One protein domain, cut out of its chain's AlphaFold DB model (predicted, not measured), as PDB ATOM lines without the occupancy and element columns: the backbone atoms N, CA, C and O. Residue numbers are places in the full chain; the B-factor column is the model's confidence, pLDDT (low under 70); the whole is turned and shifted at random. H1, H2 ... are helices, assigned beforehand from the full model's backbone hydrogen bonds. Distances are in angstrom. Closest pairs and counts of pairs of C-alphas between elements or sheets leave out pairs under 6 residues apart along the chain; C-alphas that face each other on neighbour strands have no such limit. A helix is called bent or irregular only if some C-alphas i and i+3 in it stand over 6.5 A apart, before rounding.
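Overview. This is residues 37 to 178 of the 239 residues of the protein "DUF4296 domain-containing protein" of Bacteroidales bacterium (UniProt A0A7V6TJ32). One very long helix, H6, makes the length of the domain; at its first end a loose cluster of H1 to H5 folds over it, and at its far end the printed part turns and H7 folds back along H6, with the short H8 and H9 leading on to H1. The contacts are few, and H7 stays near H6 without touching it. The printed part has 142 residues with nine named helices, H1 to H9 in order, and no named strand; the class is all helix. It is extended, with a radius of gyration of the C-alphas of 23.7 A and spans of 79 by 30 by 25 A.

Along the chain. H1, residues 38 to 55, begins at C-alpha 38 (126.681, 161.163, 179.511) and is 26.0 A long from first to last C-alpha. H2 is residues 57 to 62, H3 residues 65 to 68 and H4 residues 70 to 75. H5, residues 80 to 91, is 16.3 A long. H6, residues 94 to 139, is 65.9 A long and ends at C-alpha 139 (89.494, 118.719, 170.062). H7, residues 143 to 167, is 32.5 A long; it has a kink of 44 degrees near residue 150 and is irregular, with C-alphas 144 and 147 8.6 A apart. H8, residues 169 to 172, is only just irregular, with C-alphas 169 and 172 6.6 A apart. H9, residues 174 to 177, ends at C-alpha 177 (113.351, 145.328, 168.134).

Arrangement. H1 is the hub, touching H2, H4, H6 and H9. Its residues 40 to 44 touch H6 at a steep tilt of 50 degrees, the same way; the closest C-alphas, of Gln 40 and Leu 104, are 6.3 A apart. H1 touches H4 at a steep tilt of 51 degrees, opposite ways, with the C-alphas of Ile 42 and Leu 73 closest at 6.9 A. H1 touches H9 with the C-alphas of Ile 48 and Tyr 175 closest at 6.2 A. H1 and H2 only just touch, with 3 pairs of C-alphas within 8 A, and only at the corner, Leu 53 to His 60 being closest at 4.8 A between C-alphas. H5 only just touches H4 and H6, with 3 pairs of C-alphas within 8 A for each, and only at the corner; the closest C-alphas are those of Pro 70 and Thr 80, 6.3 A, and of Tyr 90 and Phe 97, 5.5 A. H3 is near H1, and H8 touches no helix. Every O i to N i+4 pair is within hydrogen-bond range in H1, H4 and H5, against 1 of 2 in H2, 41 of 42 in H6 and 17 of 21 in H7; H3, H8 and H9 are too short for such a pair.

Size, cuts and confidence. The two C-alphas farthest apart, of Arg 92 and Arg 144, are 79.1 A apart. The printed part has no cut, and each link is tight. The mean pLDDT of the printed part is 72.8; residues 55 to 67, 136 to 137 and 139 to 178 are under 70.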
ATOM      1  N   ASP A  37     130.672 160.075 180.099       90.81
ATOM      2  CA  ASP A  37     129.752 158.963 180.339       90.81
ATOM      3  C   ASP A  37     128.321 159.335 179.903       90.81
ATOM      4  O   ASP A  37     127.702 158.572 179.166       90.81
ATOM      5  N   ASP A  38     127.862 160.565 180.160       92.75
ATOM      6  CA  ASP A  38     126.681 161.163 179.511       92.75
ATOM      7  C   ASP A  38     126.792 161.111 177.976       92.75
ATOM      8  O   ASP A  38     125.863 160.702 177.283       92.75
ATOM      9  N   PHE A  39     127.961 161.458 177.421       93.00
ATOM     10  CA  PHE A  39     128.215 161.400 175.979       93.00
ATOM     11  C   PHE A  39     128.168 159.961 175.433       93.00
ATOM     12  O   PHE A  39     127.781 159.758 174.285       93.00
ATOM     13  N   GLN A  40     128.486 158.951 176.253       92.12
ATOM     14  CA  GLN A  40     128.296 157.542 175.894       92.12
ATOM     15  C   GLN A  40     126.803 157.167 175.844       92.12
ATOM     16  O   GLN A  40     126.398 156.459 174.925       92.12
ATOM     17  N   LEU A  41     125.978 157.672 176.771       91.56
ATOM     18  CA  LEU A  41     124.520 157.464 176.753       91.56
ATOM     19  C   LEU A  41     123.847 158.168 175.565       91.56
ATOM     20  O   LEU A  41     122.985 157.580 174.914       91.56
ATOM     21  N   ILE A  42     124.281 159.387 175.234       91.38
ATOM     22  CA  ILE A  42     123.807 160.121 174.051       91.38
ATOM     23  C   ILE A  42     124.183 159.377 172.768       91.38
ATOM     24  O   ILE A  42     123.320 159.167 171.921       91.38
ATOM     25  N   LEU A  43     125.439 158.932 172.628       90.25
ATOM     26  CA  LEU A  43     125.874 158.157 171.462       90.25
ATOM     27  C   LEU A  43     125.133 156.821 171.335       90.25
ATOM     28  O   LEU A  43     124.848 156.407 170.216       90.25
ATOM     29  N   ARG A  44     124.777 156.169 172.451       88.75
ATOM     30  CA  ARG A  44     123.926 154.971 172.441       88.75
ATOM     31  C   ARG A  44     122.542 155.272 171.864       88.75
ATOM     32  O   ARG A  44     122.092 154.567 170.968       88.75
ATOM     33  N   ASP A  45     121.878 156.308 172.369       87.62
ATOM     34  CA  ASP A  45     120.523 156.668 171.940       87.62
ATOM     35  C   ASP A  45     120.495 157.176 170.482       87.62
ATOM     36  O   ASP A  45     119.575 156.832 169.738       87.62
ATOM     37  N   LEU A  46     121.526 157.918 170.044       86.12
ATOM     38  CA  LEU A  46     121.741 158.279 168.634       86.12
ATOM     39  C   LEU A  46     121.901 157.029 167.761       86.12
ATOM     40  O   LEU A  46     121.165 156.877 166.793       86.12
ATOM     41  N   PHE A  47     122.805 156.116 168.126       84.12
ATOM     42  CA  PHE A  47     123.097 154.906 167.351       84.12
ATOM     43  C   PHE A  47     121.877 153.986 167.198       84.12
ATOM     44  O   PHE A  47     121.599 153.477 166.115       84.12
ATOM     45  N   ILE A  48     121.109 153.811 168.275       81.88
ATOM     46  CA  ILE A  48     119.848 153.064 168.243       81.88
ATOM     47  C   ILE A  48     118.829 153.746 167.317       81.88
ATOM     48  O   ILE A  48     118.071 153.054 166.647       81.88
ATOM     49  N   THR A  49     118.804 155.080 167.257       81.12
ATOM     50  CA  THR A  49     117.883 155.812 166.371       81.12
ATOM     51  C   THR A  49     118.313 155.730 164.904       81.12
ATOM     52  O   THR A  49     117.459 155.525 164.048       81.12
ATOM     53  N   ASP A  50     119.615 155.801 164.619       78.69
ATOM     54  CA  ASP A  50     120.198 155.615 163.279       78.69
ATOM     55  C   ASP A  50     119.769 154.247 162.698       78.69
ATOM     56  O   ASP A  50     119.176 154.168 161.622       78.69
ATOM     57  N   LEU A  51     119.899 153.181 163.502       76.62
ATOM     58  CA  LEU A  51     119.427 151.829 163.171       76.62
ATOM     59  C   LEU A  51     117.893 151.694 163.040       76.62
ATOM     60  O   LEU A  51     117.424 150.787 162.347       76.62
ATOM     61  N   LEU A  52     117.088 152.539 163.701       74.56
ATOM     62  CA  LEU A  52     115.629 152.558 163.490       74.56
ATOM     63  C   LEU A  52     115.301 153.153 162.118       74.56
ATOM     64  O   LEU A  52     114.482 152.588 161.395       74.56
ATOM     65  N   LEU A  53     115.957 154.261 161.756       74.56
ATOM     66  CA  LEU A  53     115.775 154.917 160.462       74.56
ATOM     67  C   LEU A  53     116.226 154.007 159.314       74.56
ATOM     68  O   LEU A  53     115.460 153.801 158.380       74.56
ATOM     69  N   GLU A  54     117.431 153.434 159.393       71.06
ATOM     70  CA  GLU A  54     117.979 152.544 158.354       71.06
ATOM     71  C   GLU A  54     117.077 151.326 158.091       71.06
ATOM     72  O   GLU A  54     116.869 150.934 156.941       71.06
ATOM     73  N   ARG A  55     116.489 150.753 159.150       68.31
ATOM     74  CA  ARG A  55     115.533 149.644 159.047       68.31
ATOM     75  C   ARG A  55     114.232 150.059 158.360       68.31
ATOM     76  O   ARG A  55     113.757 149.361 157.463       68.31
ATOM     77  N   ASP A  56     113.628 151.146 158.823       67.44
ATOM     78  CA  ASP A  56     112.314 151.594 158.374       67.44
ATOM     79  C   ASP A  56     112.510 152.607 157.227       67.44
ATOM     80  O   ASP A  56     112.320 153.809 157.384       67.44
ATOM     81  N   GLY A  57     112.923 152.119 156.050       61.31
ATOM     82  CA  GLY A  57     113.467 152.937 154.950       61.31
ATOM     83  C   GLY A  57     112.580 154.060 154.375       61.31
ATOM     84  O   GLY A  57     113.096 154.946 153.693       61.31
ATOM     85  N   ASP A  58     111.275 154.079 154.665       61.59
ATOM     86  CA  ASP A  58     110.411 155.234 154.380       61.59
ATOM     87  C   ASP A  58     110.604 156.367 155.407       61.59
ATOM     88  O   ASP A  58     110.631 157.538 155.029       61.59
ATOM     89  N   LEU A  59     110.838 156.039 156.687       60.41
ATOM     90  CA  LEU A  59     111.233 157.004 157.720       60.41
ATOM     91  C   LEU A  59     112.583 157.641 157.380       60.41
ATOM     92  O   LEU A  59     112.703 158.858 157.479       60.41
ATOM     93  N   HIS A  60     113.567 156.864 156.909       61.97
ATOM     94  CA  HIS A  60     114.865 157.397 156.465       61.97
ATOM     95  C   HIS A  60     114.727 158.471 155.369       61.97
ATOM     96  O   HIS A  60     115.504 159.417 155.327       61.97
ATOM     97  N   ARG A  61     113.721 158.351 154.493       58.66
ATOM     98  CA  ARG A  61     113.452 159.308 153.403       58.66
ATOM     99  C   ARG A  61     112.651 160.539 153.827       58.66
ATOM    100  O   ARG A  61     112.660 161.530 153.104       58.66
ATOM    101  N   MET A  62     111.938 160.469 154.950       55.06
ATOM    102  CA  MET A  62     111.184 161.592 155.528       55.06
ATOM    103  C   MET A  62     111.964 162.314 156.637       55.06
ATOM    104  O   MET A  62     111.602 163.419 157.035       55.06
ATOM    105  N   ALA A  63     113.029 161.691 157.141       59.16
ATOM    106  CA  ALA A  63     113.928 162.235 158.139       59.16
ATOM    107  C   ALA A  63     115.010 163.120 157.504       59.16
ATOM    108  O   ALA A  63     116.053 162.626 157.075       59.16
ATOM    109  N   ASP A  64     114.832 164.443 157.564       58.50
ATOM    110  CA  ASP A  64     115.984 165.350 157.532       58.50
ATOM    111  C   ASP A  64     116.915 164.970 158.694       58.50
ATOM    112  O   ASP A  64     116.573 165.149 159.868       58.50
ATOM    113  N   SER A  65     118.104 164.444 158.387       55.44
ATOM    114  CA  SER A  65     119.015 163.870 159.392       55.44
ATOM    115  C   SER A  65     119.423 164.882 160.473       55.44
ATOM    116  O   SER A  65     119.746 164.507 161.595       55.44
ATOM    117  N   LEU A  66     119.360 166.180 160.161       57.81
ATOM    118  CA  LEU A  66     119.639 167.277 161.090       57.81
ATOM    119  C   LEU A  66     118.508 167.541 162.106       57.81
ATOM    120  O   LEU A  66     118.768 168.176 163.126       57.81
ATOM    121  N   LEU A  67     117.281 167.067 161.856       67.31
ATOM    122  CA  LEU A  67     116.105 167.300 162.710       67.31
ATOM    123  C   LEU A  67     115.774 166.128 163.649       67.31
ATOM    124  O   LEU A  67     115.112 166.343 164.663       67.31
ATOM    125  N   VAL A  68     116.250 164.909 163.370       74.38
ATOM    126  CA  VAL A  68     115.971 163.734 164.224       74.38
ATOM    127  C   VAL A  68     116.819 163.711 165.501       74.38
ATOM    128  O   VAL A  68     116.357 163.269 166.552       74.38
ATOM    129  N   TYR A  69     118.058 164.209 165.442       77.44
ATOM    130  CA  TYR A  69     118.991 164.143 166.570       77.44
ATOM    131  C   TYR A  69     118.791 165.199 167.679       77.44
ATOM    132  O   TYR A  69     118.969 164.830 168.843       77.44
ATOM    133  N   PRO A  70     118.405 166.469 167.415       85.50
ATOM    134  CA  PRO A  70     118.238 167.472 168.473       85.50
ATOM    135  C   PRO A  70     117.267 167.075 169.604       85.50
ATOM    136  O   PRO A  70     117.673 167.208 170.759       85.50
ATOM    137  N   PRO A  71     116.083 166.469 169.353       87.44
ATOM    138  CA  PRO A  71     115.205 165.982 170.425       87.44
ATOM    139  C   PRO A  71     115.853 164.935 171.351       87.44
ATOM    140  O   PRO A  71     115.494 164.825 172.524       87.44
ATOM    141  N   ILE A  72     116.833 164.168 170.853       86.75
ATOM    142  CA  ILE A  72     117.591 163.206 171.667       86.75
ATOM    143  C   ILE A  72     118.592 163.943 172.563       86.75
ATOM    144  O   ILE A  72     118.762 163.572 173.722       86.75
ATOM    145  N   LEU A  73     119.227 165.008 172.066       88.44
ATOM    146  CA  LEU A  73     120.115 165.849 172.875       88.44
ATOM    147  C   LEU A  73     119.328 166.574 173.980       88.44
ATOM    148  O   LEU A  73     119.738 166.545 175.141       88.44
ATOM    149  N   GLU A  74     118.157 167.121 173.643       88.88
ATOM    150  CA  GLU A  74     117.240 167.783 174.582       88.88
ATOM    151  C   GLU A  74     116.744 166.833 175.680       88.88
ATOM    152  O   GLU A  74     116.766 167.194 176.857       88.88
ATOM    153  N   LYS A  75     116.393 165.585 175.331       89.94
ATOM    154  CA  LYS A  75     116.049 164.512 176.287       89.94
ATOM    155  C   LYS A  75     117.150 164.267 177.332       89.94
ATOM    156  O   LYS A  75     116.836 163.930 178.472       89.94
ATOM    157  N   HIS A  76     118.422 164.426 176.957       88.69
ATOM    158  CA  HIS A  76     119.575 164.309 177.864       88.69
ATOM    159  C   HIS A  76     119.997 165.653 178.493       88.69
ATOM    160  O   HIS A  76     120.958 165.687 179.257       88.69
ATOM    161  N   GLY A  77     119.287 166.754 178.217       89.56
ATOM    162  CA  GLY A  77     119.554 168.083 178.781       89.56
ATOM    163  C   GLY A  77     120.675 168.872 178.094       89.56
ATOM    164  O   GLY A  77     121.227 169.793 178.699       89.56
ATOM    165  N   TYR A  78     121.032 168.529 176.852       90.38
ATOM    166  CA  TYR A  78     122.162 169.113 176.122       90.38
ATOM    167  C   TYR A  78     121.753 169.776 174.799       90.38
ATOM    168  O   TYR A  78     120.820 169.353 174.128       90.38
ATOM    169  N   THR A  79     122.492 170.815 174.397       90.12
ATOM    170  CA  THR A  79     122.289 171.516 173.117       90.12
ATOM    171  C   THR A  79     123.149 170.933 171.995       90.12
ATOM    172  O   THR A  79     124.238 170.402 172.241       90.12
ATOM    173  N   THR A  80     122.720 171.114 170.742       87.81
ATOM    174  CA  THR A  80     123.486 170.733 169.540       87.81
ATOM    175  C   THR A  80     124.889 171.347 169.518       87.81
ATOM    176  O   THR A  80     125.851 170.666 169.173       87.81
ATOM    177  N   GLU A  81     125.052 172.592 169.972       88.31
ATOM    178  CA  GLU A  81     126.370 173.235 170.114       88.31
ATOM    179  C   GLU A  81     127.276 172.500 171.114       88.31
ATOM    180  O   GLU A  81     128.450 172.249 170.830       88.31
ATOM    181  N   SER A  82     126.725 172.098 172.264       89.88
ATOM    182  CA  SER A  82     127.452 171.352 173.305       89.88
ATOM    183  C   SER A  82     127.867 169.961 172.813       89.88
ATOM    184  O   SER A  82     128.969 169.489 173.117       89.88
ATOM    185  N   PHE A  83     127.017 169.321 172.003       90.50
ATOM    186  CA  PHE A  83     127.328 168.067 171.321       90.50
ATOM    187  C   PHE A  83     128.448 168.246 170.287       90.50
ATOM    188  O   PHE A  83     129.470 167.569 170.392       90.50
ATOM    189  N   LEU A  84     128.329 169.204 169.359       89.62
ATOM    190  CA  LEU A  84     129.339 169.477 168.326       89.62
ATOM    191  C   LEU A  84     130.705 169.854 168.925       89.62
ATOM    192  O   LEU A  84     131.738 169.349 168.479       89.62
ATOM    193  N   TYR A  85     130.724 170.671 169.984       90.44
ATOM    194  CA  TYR A  85     131.943 170.994 170.733       90.44
ATOM    195  C   TYR A  85     132.574 169.749 171.385       90.44
ATOM    196  O   TYR A  85     133.798 169.602 171.427       90.44
ATOM    197  N   THR A  86     131.746 168.816 171.862       91.88
ATOM    198  CA  THR A  86     132.218 167.552 172.444       91.88
ATOM    199  C   THR A  86     132.745 166.593 171.374       91.88
ATOM    200  O   THR A  86     133.810 166.007 171.571       91.88
ATOM    201  N   VAL A  87     132.089 166.491 170.214       90.00
ATOM    202  CA  VAL A  87     132.599 165.736 169.054       90.00
ATOM    203  C   VAL A  87     133.974 166.271 168.639       90.00
ATOM    204  O   VAL A  87     134.924 165.495 168.552       90.00
ATOM    205  N   ASP A  88     134.138 167.591 168.492       89.94
ATOM    206  CA  ASP A  88     135.423 168.204 168.118       89.94
ATOM    207  C   ASP A  88     136.518 168.035 169.201       89.94
ATOM    208  O   ASP A  88     137.707 167.914 168.891       89.94
ATOM    209  N   TYR A  89     136.146 167.914 170.482       91.44
ATOM    210  CA  TYR A  89     137.078 167.511 171.546       91.44
ATOM    211  C   TYR A  89     137.599 166.068 171.368       91.44
ATOM    212  O   TYR A  89     138.771 165.806 171.681       91.44
ATOM    213  N   TYR A  90     136.747 165.148 170.896       89.62
ATOM    214  CA  TYR A  90     137.057 163.723 170.724       89.62
ATOM    215  C   TYR A  90     137.738 163.391 169.389       89.62
ATOM    216  O   TYR A  90     138.654 162.567 169.396       89.62
ATOM    217  N   THR A  91     137.395 164.049 168.274       87.50
ATOM    218  CA  THR A  91     138.093 163.855 166.981       87.50
ATOM    219  C   THR A  91     139.575 164.219 167.084       87.50
ATOM    220  O   THR A  91     140.433 163.492 166.588       87.50
ATOM    221  N   ARG A  92     139.907 165.270 167.848       92.06
ATOM    222  CA  ARG A  92     141.292 165.645 168.203       92.06
ATOM    223  C   ARG A  92     142.002 164.640 169.134       92.06
ATOM    224  O   ARG A  92     143.169 164.845 169.461       92.06
ATOM    225  N   ARG A  93     141.319 163.602 169.640       91.88
ATOM    226  CA  ARG A  93     141.816 162.651 170.662       91.88
ATOM    227  C   ARG A  93     141.389 161.203 170.353       91.88
ATOM    228  O   ARG A  93     140.681 160.590 171.161       91.88
ATOM    229  N   PRO A  94     141.853 160.614 169.233       89.31
ATOM    230  CA  PRO A  94     141.372 159.319 168.741       89.31
ATOM    231  C   PRO A  94     141.537 158.166 169.741       89.31
ATOM    232  O   PRO A  94     140.681 157.290 169.806       89.31
ATOM    233  N   THR A  95     142.574 158.173 170.586       91.62
ATOM    234  CA  THR A  95     142.763 157.158 171.642       91.62
ATOM    235  C   THR A  95     141.662 157.202 172.706       91.62
ATOM    236  O   THR A  95     141.126 156.160 173.087       91.62
ATOM    237  N   ARG A  96     141.266 158.404 173.149       90.06
ATOM    238  CA  ARG A  96     140.152 158.594 174.093       90.06
ATOM    239  C   ARG A  96     138.815 158.255 173.440       90.06
ATOM    240  O   ARG A  96     138.006 157.583 174.076       90.06
ATOM    241  N   PHE A  97     138.610 158.645 172.182       91.06
ATOM    242  CA  PHE A  97     137.388 158.310 171.448       91.06
ATOM    243  C   PHE A  97     137.239 156.793 171.246       91.06
ATOM    244  O   PHE A  97     136.221 156.229 171.637       91.06
ATOM    245  N   LYS A  98     138.296 156.099 170.797       87.62
ATOM    246  CA  LYS A  98     138.326 154.629 170.688       87.62
ATOM    247  C   LYS A  98     138.006 153.941 172.019       87.62
ATOM    248  O   LYS A  98     137.215 153.004 172.038       87.62
ATOM    249  N   SER A  99     138.559 154.420 173.140       90.31
ATOM    250  CA  SER A  99     138.242 153.854 174.462       90.31
ATOM    251  C   SER A  99     136.778 154.051 174.882       90.31
ATOM    252  O   SER A  99     136.225 153.188 175.559       90.31
ATOM    253  N   LEU A 100     136.123 155.132 174.442       90.62
ATOM    254  CA  LEU A 100     134.695 155.359 174.678       90.62
ATOM    255  C   LEU A 100     133.838 154.431 173.805       90.62
ATOM    256  O   LEU A 100     132.958 153.756 174.333       90.62
ATOM    257  N   LEU A 101     134.145 154.321 172.509       89.19
ATOM    258  CA  LEU A 101     133.435 153.428 171.583       89.19
ATOM    259  C   LEU A 101     133.543 151.944 171.988       89.19
ATOM    260  O   LEU A 101     132.577 151.200 171.852       89.19
ATOM    261  N   ILE A 102     134.675 151.514 172.559       88.88
ATOM    262  CA  ILE A 102     134.829 150.152 173.106       88.88
ATOM    263  C   ILE A 102     133.899 149.920 174.311       88.88
ATOM    264  O   ILE A 102     133.258 148.870 174.388       88.88
ATOM    265  N   ARG A 103     133.773 150.893 175.231       90.31
ATOM    266  CA  ARG A 103     132.812 150.804 176.351       90.31
ATOM    267  C   ARG A 103     131.365 150.780 175.847       90.31
ATOM    268  O   ARG A 103     130.585 149.962 176.324       90.31
ATOM    269  N   LEU A 104     131.044 151.605 174.848       90.19
ATOM    270  CA  LEU A 104     129.731 151.649 174.199       90.19
ATOM    271  C   LEU A 104     129.365 150.306 173.539       90.19
ATOM    272  O   LEU A 104     128.300 149.767 173.830       90.19
ATOM    273  N   ARG A 105     130.263 149.718 172.728       85.75
ATOM    274  CA  ARG A 105     130.070 148.384 172.120       85.75
ATOM    275  C   ARG A 105     129.843 147.313 173.185       85.75
ATOM    276  O   ARG A 105     128.965 146.473 173.016       85.75
ATOM    277  N   LYS A 106     130.616 147.339 174.280       88.94
ATOM    278  CA  LYS A 106     130.444 146.386 175.385       88.94
ATOM    279  C   LYS A 106     129.051 146.513 176.013       88.94
ATOM    280  O   LYS A 106     128.350 145.510 176.089       88.94
ATOM    281  N   GLN A 107     128.648 147.724 176.400       88.06
ATOM    282  CA  GLN A 107     127.338 147.983 177.003       88.06
ATOM    283  C   GLN A 107     126.198 147.527 176.081       88.06
ATOM    284  O   GLN A 107     125.319 146.787 176.512       88.06
ATOM    285  N   LEU A 108     126.238 147.911 174.803       86.56
ATOM    286  CA  LEU A 108     125.224 147.521 173.822       86.56
ATOM    287  C   LEU A 108     125.164 145.999 173.599       86.56
ATOM    288  O   LEU A 108     124.082 145.455 173.397       86.56
ATOM    289  N   ASN A 109     126.294 145.290 173.675       85.56
ATOM    290  CA  ASN A 109     126.316 143.828 173.604       85.56
ATOM    291  C   ASN A 109     125.708 143.176 174.864       85.56
ATOM    292  O   ASN A 109     124.996 142.178 174.768       85.56
ATOM    293  N   GLU A 110     125.941 143.748 176.046       88.50
ATOM    294  CA  GLU A 110     125.324 143.293 177.299       88.50
ATOM    295  C   GLU A 110     123.800 143.538 177.293       88.50
ATOM    296  O   GLU A 110     123.035 142.621 177.606       88.50
ATOM    297  N   GLU A 111     123.352 144.711 176.825       85.62
ATOM    298  CA  GLU A 111     121.937 145.032 176.569       85.62
ATOM    299  C   GLU A 111     121.319 144.051 175.537       85.62
ATOM    300  O   GLU A 111     120.259 143.472 175.795       85.62
ATOM    301  N   ARG A 112     122.020 143.756 174.425       81.62
ATOM    302  CA  ARG A 112     121.634 142.762 173.395       81.62
ATOM    303  C   ARG A 112     121.423 141.360 173.972       81.62
ATOM    304  O   ARG A 112     120.393 140.732 173.728       81.62
ATOM    305  N   ILE A 113     122.386 140.856 174.744       84.44
ATOM    306  CA  ILE A 113     122.337 139.502 175.319       84.44
ATOM    307  C   ILE A 113     121.218 139.387 176.365       84.44
ATOM    308  O   ILE A 113     120.536 138.360 176.423       84.44
ATOM    309  N   ALA A 114     121.001 140.427 177.176       86.38
ATOM    310  CA  ALA A 114     119.894 140.468 178.130       86.38
ATOM    311  C   ALA A 114     118.529 140.455 177.419       86.38
ATOM    312  O   ALA A 114     117.635 139.700 177.814       86.38
ATOM    313  N   TYR A 115     118.387 141.229 176.337       80.19
ATOM    314  CA  TYR A 115     117.160 141.265 175.549       80.19
ATOM    315  C   TYR A 115     116.853 139.927 174.865       80.19
ATOM    316  O   TYR A 115     115.751 139.395 175.015       80.19
ATOM    317  N   ASN A 116     117.838 139.335 174.183       81.88
ATOM    318  CA  ASN A 116     117.641 138.087 173.443       81.88
ATOM    319  C   ASN A 116     117.248 136.919 174.371       81.88
ATOM    320  O   ASN A 116     116.422 136.090 173.992       81.88
ATOM    321  N   LYS A 117     117.725 136.906 175.625       85.38
ATOM    322  CA  LYS A 117     117.247 135.967 176.660       85.38
ATOM    323  C   LYS A 117     115.781 136.202 177.038       85.38
ATOM    324  O   LYS A 117     115.010 135.246 177.088       85.38
ATOM    325  N   ARG A 118     115.361 137.456 177.275       81.38
ATOM    326  CA  ARG A 118     113.944 137.785 177.553       81.38
ATOM    327  C   ARG A 118     113.046 137.341 176.393       81.38
ATOM    328  O   ARG A 118     112.022 136.704 176.630       81.38
ATOM    329  N   ARG A 119     113.469 137.609 175.154       78.38
ATOM    330  CA  ARG A 119     112.801 137.142 173.932       78.38
ATOM    331  C   ARG A 119     112.644 135.633 173.887       78.38
ATOM    332  O   ARG A 119     111.528 135.165 173.710       78.38
ATOM    333  N   GLU A 120     113.709 134.877 174.137       83.00
ATOM    334  CA  GLU A 120     113.655 133.413 174.144       83.00
ATOM    335  C   GLU A 120     112.612 132.868 175.144       83.00
ATOM    336  O   GLU A 120     111.902 131.907 174.844       83.00
ATOM    337  N   HIS A 121     112.460 133.499 176.316       81.38
ATOM    338  CA  HIS A 121     111.407 133.144 177.275       81.38
ATOM    339  C   HIS A 121     109.992 133.467 176.760       81.38
ATOM    340  O   HIS A 121     109.100 132.626 176.891       81.38
ATOM    341  N   LEU A 122     109.784 134.639 176.153       79.00
ATOM    342  CA  LEU A 122     108.494 135.046 175.575       79.00
ATOM    343  C   LEU A 122     108.098 134.164 174.381       79.00
ATOM    344  O   LEU A 122     106.967 133.686 174.306       79.00
ATOM    345  N   ASP A 123     109.041 133.876 173.486       82.62
ATOM    346  CA  ASP A 123     108.819 133.030 172.314       82.62
ATOM    347  C   ASP A 123     108.544 131.565 172.722       82.62
ATOM    348  O   ASP A 123     107.689 130.912 172.120       82.62
ATOM    349  N   LYS A 124     109.142 131.071 173.821       80.75
ATOM    350  CA  LYS A 124     108.766 129.782 174.448       80.75
ATOM    351  C   LYS A 124     107.341 129.790 175.014       80.75
ATOM    352  O   LYS A 124     106.610 128.824 174.788       80.75
ATOM    353  N   GLN A 125     106.932 130.848 175.722       78.62
ATOM    354  CA  GLN A 125     105.562 130.982 176.244       78.62
ATOM    355  C   GLN A 125     104.536 131.030 175.105       78.62
ATOM    356  O   GLN A 125     103.549 130.292 175.125       78.62
ATOM    357  N   LYS A 126     104.807 131.824 174.065       80.75
ATOM    358  CA  LYS A 126     103.963 131.911 172.870       80.75
ATOM    359  C   LYS A 126     103.863 130.563 172.148       80.75
ATOM    360  O   LYS A 126     102.761 130.085 171.902       80.75
ATOM    361  N   ALA A 127     104.988 129.885 171.914       78.56
ATOM    362  CA  ALA A 127     105.005 128.559 171.294       78.56
ATOM    363  C   ALA A 127     104.344 127.461 172.155       78.56
ATOM    364  O   ALA A 127     104.035 126.385 171.636       78.56
ATOM    365  N   PHE A 128     104.133 127.679 173.457       81.94
ATOM    366  CA  PHE A 128     103.266 126.834 174.284       81.94
ATOM    367  C   PHE A 128     101.786 127.185 174.070       81.94
ATOM    368  O   PHE A 128     100.995 126.292 173.764       81.94
ATOM    369  N   ALA A 129     101.426 128.471 174.150       74.50
ATOM    370  CA  ALA A 129     100.059 128.950 173.942       74.50
ATOM    371  C   ALA A 129      99.509 128.575 172.553       74.50
ATOM    372  O   ALA A 129      98.397 128.061 172.456       74.50
ATOM    373  N   ASP A 130     100.299 128.732 171.489       78.31
ATOM    374  CA  ASP A 130      99.911 128.363 170.121       78.31
ATOM    375  C   ASP A 130      99.669 126.846 169.980       78.31
ATOM    376  O   ASP A 130      98.679 126.423 169.377       78.31
ATOM    377  N   ARG A 131     100.513 126.006 170.604       72.25
ATOM    378  CA  ARG A 131     100.320 124.542 170.632       72.25
ATOM    379  C   ARG A 131      99.089 124.129 171.442       72.25
ATOM    380  O   ARG A 131      98.363 123.232 171.014       72.25
ATOM    381  N   PHE A 132      98.825 124.788 172.569       72.19
ATOM    382  CA  PHE A 132      97.620 124.565 173.371       72.19
ATOM    383  C   PHE A 132      96.351 124.969 172.604       72.19
ATOM    384  O   PHE A 132      95.428 124.166 172.473       72.19
ATOM    385  N   ASN A 133      96.343 126.163 172.006       73.50
ATOM    386  CA  ASN A 133      95.233 126.681 171.207       73.50
ATOM    387  C   ASN A 133      94.920 125.795 169.995       73.50
ATOM    388  O   ASN A 133      93.750 125.574 169.690       73.50
ATOM    389  N   ASN A 134      95.936 125.261 169.311       74.25
ATOM    390  CA  ASN A 134      95.715 124.337 168.200       74.25
ATOM    391  C   ASN A 134      95.145 122.996 168.690       74.25
ATOM    392  O   ASN A 134      94.096 122.587 168.201       74.25
ATOM    393  N   ARG A 135      95.700 122.404 169.759       75.56
ATOM    394  CA  ARG A 135      95.137 121.183 170.369       75.56
ATOM    395  C   ARG A 135      93.682 121.363 170.828       75.56
ATOM    396  O   ARG A 135      92.888 120.426 170.712       75.56
ATOM    397  N   LEU A 136      93.308 122.547 171.325       69.31
ATOM    398  CA  LEU A 136      91.913 122.875 171.636       69.31
ATOM    399  C   LEU A 136      91.041 122.946 170.374       69.31
ATOM    400  O   LEU A 136      89.958 122.366 170.375       69.31
ATOM    401  N   LYS A 137      91.493 123.603 169.296       67.94
ATOM    402  CA  LYS A 137      90.757 123.649 168.016       67.94
ATOM    403  C   LYS A 137      90.508 122.250 167.459       67.94
ATOM    404  O   LYS A 137      89.371 121.954 167.097       67.94
ATOM    405  N   ASP A 138      91.525 121.391 167.449       70.50
ATOM    406  CA  ASP A 138      91.416 120.008 166.969       70.50
ATOM    407  C   ASP A 138      90.367 119.236 167.791       70.50
ATOM    408  O   ASP A 138      89.429 118.655 167.243       70.50
ATOM    409  N   SER A 139      90.446 119.341 169.124       65.94
ATOM    410  CA  SER A 139      89.494 118.719 170.062       65.94
ATOM    411  C   SER A 139      88.056 119.252 169.914       65.94
ATOM    412  O   SER A 139      87.093 118.522 170.146       65.94
ATOM    413  N   LEU A 140      87.895 120.515 169.502       60.22
ATOM    414  CA  LEU A 140      86.612 121.191 169.243       60.22
ATOM    415  C   LEU A 140      86.131 121.079 167.780       60.22
ATOM    416  O   LEU A 140      85.170 121.757 167.386       60.22
ATOM    417  N   THR A 141      86.794 120.247 166.972       57.97
ATOM    418  CA  THR A 141      86.424 119.974 165.573       57.97
ATOM    419  C   THR A 141      85.666 118.646 165.410       57.97
ATOM    420  O   THR A 141      84.973 118.467 164.407       57.97
ATOM    421  N   ASP A 142      85.657 117.759 166.420       64.31
ATOM    422  CA  ASP A 142      84.657 116.679 166.488       64.31
ATOM    423  C   ASP A 142      83.250 117.290 166.633       64.31
ATOM    424  O   ASP A 142      82.955 118.048 167.563       64.31
ATOM    425  N   ARG A 143      82.366 116.951 165.686       52.97
ATOM    426  CA  ARG A 143      81.029 117.548 165.523       52.97
ATOM    427  C   ARG A 143      80.113 117.359 166.736       52.97
ATOM    428  O   ARG A 143      79.118 118.070 166.847       52.97
ATOM    429  N   ARG A 144      80.426 116.424 167.639       55.97
ATOM    430  CA  ARG A 144      79.600 116.095 168.815       55.97
ATOM    431  C   ARG A 144      79.602 117.170 169.911       55.97
ATOM    432  O   ARG A 144      78.676 117.204 170.714       55.97
ATOM    433  N   ASN A 145      80.576 118.086 169.920       56.69
ATOM    434  CA  ASN A 145      80.848 118.966 171.069       56.69
ATOM    435  C   ASN A 145      80.416 120.441 170.883       56.69
ATOM    436  O   ASN A 145      81.029 121.346 171.446       56.69
ATOM    437  N   LEU A 146      79.345 120.711 170.125       59.44
ATOM    438  CA  LEU A 146      78.842 122.072 169.835       59.44
ATOM    439  C   LEU A 146      78.568 122.940 171.084       59.44
ATOM    440  O   LEU A 146      78.954 124.109 171.108       59.44
ATOM    441  N   VAL A 147      77.968 122.373 172.136       60.28
ATOM    442  CA  VAL A 147      77.665 123.105 173.386       60.28
ATOM    443  C   VAL A 147      78.944 123.430 174.168       60.28
ATOM    444  O   VAL A 147      79.140 124.560 174.613       60.28
ATOM    445  N   GLN A 148      79.861 122.460 174.272       61.03
ATOM    446  CA  GLN A 148      81.175 122.665 174.894       61.03
ATOM    447  C   GLN A 148      81.993 123.709 174.125       61.03
ATOM    448  O   GLN A 148      82.661 124.533 174.742       61.03
ATOM    449  N   LYS A 149      81.896 123.715 172.789       60.41
ATOM    450  CA  LYS A 149      82.540 124.700 171.918       60.41
ATOM    451  C   LYS A 149      82.075 126.118 172.232       60.41
ATOM    452  O   LYS A 149      82.939 126.965 172.418       60.41
ATOM    453  N   GLN A 150      80.767 126.369 172.361       59.94
ATOM    454  CA  GLN A 150      80.260 127.694 172.751       59.94
ATOM    455  C   GLN A 150      80.810 128.134 174.116       59.94
ATOM    456  O   GLN A 150      81.387 129.220 174.216       59.94
ATOM    457  N   TYR A 151      80.720 127.274 175.138       61.59
ATOM    458  CA  TYR A 151      81.226 127.582 176.482       61.59
ATOM    459  C   TYR A 151      82.737 127.858 176.500       61.59
ATOM    460  O   TYR A 151      83.175 128.859 177.068       61.59
ATOM    461  N   LEU A 152      83.538 127.026 175.826       60.56
ATOM    462  CA  LEU A 152      84.985 127.221 175.717       60.56
ATOM    463  C   LEU A 152      85.339 128.474 174.913       60.56
ATOM    464  O   LEU A 152      86.213 129.218 175.344       60.56
ATOM    465  N   THR A 153      84.646 128.775 173.807       56.44
ATOM    466  CA  THR A 153      84.872 130.043 173.089       56.44
ATOM    467  C   THR A 153      84.540 131.257 173.947       56.44
ATOM    468  O   THR A 153      85.260 132.248 173.867       56.44
ATOM    469  N   HIS A 154      83.524 131.184 174.813       59.78
ATOM    470  CA  HIS A 154      83.188 132.285 175.708       59.78
ATOM    471  C   HIS A 154      84.263 132.480 176.791       59.78
ATOM    472  O   HIS A 154      84.819 133.572 176.897       59.78
ATOM    473  N   ILE A 155      84.644 131.411 177.502       61.34
ATOM    474  CA  ILE A 155      85.715 131.434 178.520       61.34
ATOM    475  C   ILE A 155      87.037 131.946 177.925       61.34
ATOM    476  O   ILE A 155      87.692 132.805 178.515       61.34
ATOM    477  N   LEU A 156      87.413 131.467 176.735       58.88
ATOM    478  CA  LEU A 156      88.624 131.918 176.047       58.88
ATOM    479  C   LEU A 156      88.511 133.382 175.594       58.88
ATOM    480  O   LEU A 156      89.473 134.122 175.762       58.88
ATOM    481  N   SER A 157      87.351 133.831 175.094       49.06
ATOM    482  CA  SER A 157      87.153 135.231 174.682       49.06
ATOM    483  C   SER A 157      87.295 136.227 175.839       49.06
ATOM    484  O   SER A 157      87.885 137.287 175.645       49.06
ATOM    485  N   ILE A 158      86.834 135.851 177.039       49.16
ATOM    486  CA  ILE A 158      86.968 136.650 178.266       49.16
ATOM    487  C   ILE A 158      88.449 136.798 178.644       49.16
ATOM    488  O   ILE A 158      88.899 137.894 178.953       49.16
ATOM    489  N   GLY A 159      89.232 135.718 178.557       45.69
ATOM    490  CA  GLY A 159      90.673 135.780 178.819       45.69
ATOM    491  C   GLY A 159      91.487 136.464 177.713       45.69
ATOM    492  O   GLY A 159      92.541 137.029 177.994       45.69
ATOM    493  N   GLN A 160      91.045 136.414 176.453       46.00
ATOM    494  CA  GLN A 160      91.901 136.760 175.314       46.00
ATOM    495  C   GLN A 160      92.149 138.267 175.148       46.00
ATOM    496  O   GLN A 160      93.217 138.625 174.657       46.00
ATOM    497  N   GLN A 161      91.229 139.145 175.563       42.81
ATOM    498  CA  GLN A 161      91.452 140.599 175.486       42.81
ATOM    499  C   GLN A 161      92.453 141.080 176.552       42.81
ATOM    500  O   GLN A 161      93.412 141.782 176.221       42.81
ATOM    501  N   ASP A 162      92.314 140.615 177.796       43.91
ATOM    502  CA  ASP A 162      93.193 141.020 178.900       43.91
ATOM    503  C   ASP A 162      94.546 140.291 178.896       43.91
ATOM    504  O   ASP A 162      95.582 140.896 179.176       43.91
ATOM    505  N   ALA A 163      94.594 139.019 178.487       40.00
ATOM    506  CA  ALA A 163      95.867 138.313 178.335       40.00
ATOM    507  C   ALA A 163      96.720 138.901 177.198       40.00
ATOM    508  O   ALA A 163      97.938 138.996 177.348       40.00
ATOM    509  N   PHE A 164      96.116 139.347 176.085       32.62
ATOM    510  CA  PHE A 164      96.870 140.070 175.054       32.62
ATOM    511  C   PHE A 164      97.308 141.458 175.526       32.62
ATOM    512  O   PHE A 164      98.424 141.854 175.204       32.62
ATOM    513  N   SER A 165      96.498 142.191 176.298       40.09
ATOM    514  CA  SER A 165      96.906 143.515 176.789       40.09
ATOM    515  C   SER A 165      98.065 143.431 177.796       40.09
ATOM    516  O   SER A 165      98.989 144.243 177.715       40.09
ATOM    517  N   MET A 166      98.105 142.401 178.654       30.09
ATOM    518  CA  MET A 166      99.267 142.106 179.505       30.09
ATOM    519  C   MET A 166     100.490 141.611 178.714       30.09
ATOM    520  O   MET A 166     101.595 142.089 178.956       30.09
ATOM    521  N   LEU A 167     100.323 140.689 177.756       37.75
ATOM    522  CA  LEU A 167     101.448 140.107 176.999       37.75
ATOM    523  C   LEU A 167     101.976 141.000 175.860       37.75
ATOM    524  O   LEU A 167     103.064 140.749 175.350       37.75
ATOM    525  N   CYS A 168     101.237 142.035 175.450       38.75
ATOM    526  CA  CYS A 168     101.664 143.006 174.433       38.75
ATOM    527  C   CYS A 168     102.022 144.389 175.009       38.75
ATOM    528  O   CYS A 168     102.256 145.324 174.243       38.75
ATOM    529  N   GLN A 169     102.145 144.533 176.337       33.28
ATOM    530  CA  GLN A 169     102.713 145.749 176.944       33.28
ATOM    531  C   GLN A 169     104.218 145.950 176.655       33.28
ATOM    532  O   GLN A 169     104.731 147.047 176.880       33.28
ATOM    533  N   ASP A 170     104.889 144.955 176.063       40.81
ATOM    534  CA  ASP A 170     106.282 145.017 175.583       40.81
ATOM    535  C   ASP A 170     106.496 145.912 174.336       40.81
ATOM    536  O   ASP A 170     107.618 146.052 173.857       40.81
ATOM    537  N   VAL A 171     105.468 146.590 173.804       41.91
ATOM    538  CA  VAL A 171     105.625 147.574 172.702       41.91
ATOM    539  C   VAL A 171     105.798 149.017 173.219       41.91
ATOM    540  O   VAL A 171     105.445 149.983 172.549       41.91
ATOM    541  N   LYS A 172     106.371 149.199 174.417       40.97
ATOM    542  CA  LYS A 172     106.744 150.534 174.936       40.97
ATOM    543  C   LYS A 172     108.046 151.093 174.355       40.97
ATOM    544  O   LYS A 172     108.302 152.289 174.486       40.97
ATOM    545  N   HIS A 173     108.882 150.251 173.744       42.91
ATOM    546  CA  HIS A 173     110.282 150.582 173.476       42.91
ATOM    547  C   HIS A 173     110.751 150.101 172.089       42.91
ATOM    548  O   HIS A 173     111.018 148.913 171.914       42.91
ATOM    549  N   PRO A 174     110.903 150.994 171.089       46.72
ATOM    550  CA  PRO A 174     111.322 150.591 169.742       46.72
ATOM    551  C   PRO A 174     112.766 150.063 169.700       46.72
ATOM    552  O   PRO A 174     113.072 149.202 168.875       46.72
ATOM    553  N   TYR A 175     113.623 150.502 170.633       47.09
ATOM    554  CA  TYR A 175     115.017 150.061 170.754       47.09
ATOM    555  C   TYR A 175     115.168 148.539 170.895       47.09
ATOM    556  O   TYR A 175     116.138 147.956 170.414       47.09
ATOM    557  N   GLU A 176     114.184 147.877 171.505       45.69
ATOM    558  CA  GLU A 176     114.216 146.440 171.754       45.69
ATOM    559  C   GLU A 176     114.199 145.622 170.445       45.69
ATOM    560  O   GLU A 176     114.897 144.617 170.327       45.69
ATOM    561  N   ARG A 177     113.499 146.083 169.397       44.06
ATOM    562  CA  ARG A 177     113.351 145.328 168.134       44.06
ATOM    563  C   ARG A 177     114.627 145.291 167.269       44.06
ATOM    564  O   ARG A 177     114.690 144.507 166.319       44.06
ATOM    565  N   LEU A 178     115.632 146.119 167.568       50.41
ATOM    566  CA  LEU A 178     116.887 146.210 166.804       50.41
ATOM    567  C   LEU A 178     117.982 145.261 167.296       50.41
ATOM    568  O   LEU A 178     118.741 144.725 166.489       50.41
TER     569      LEU A 178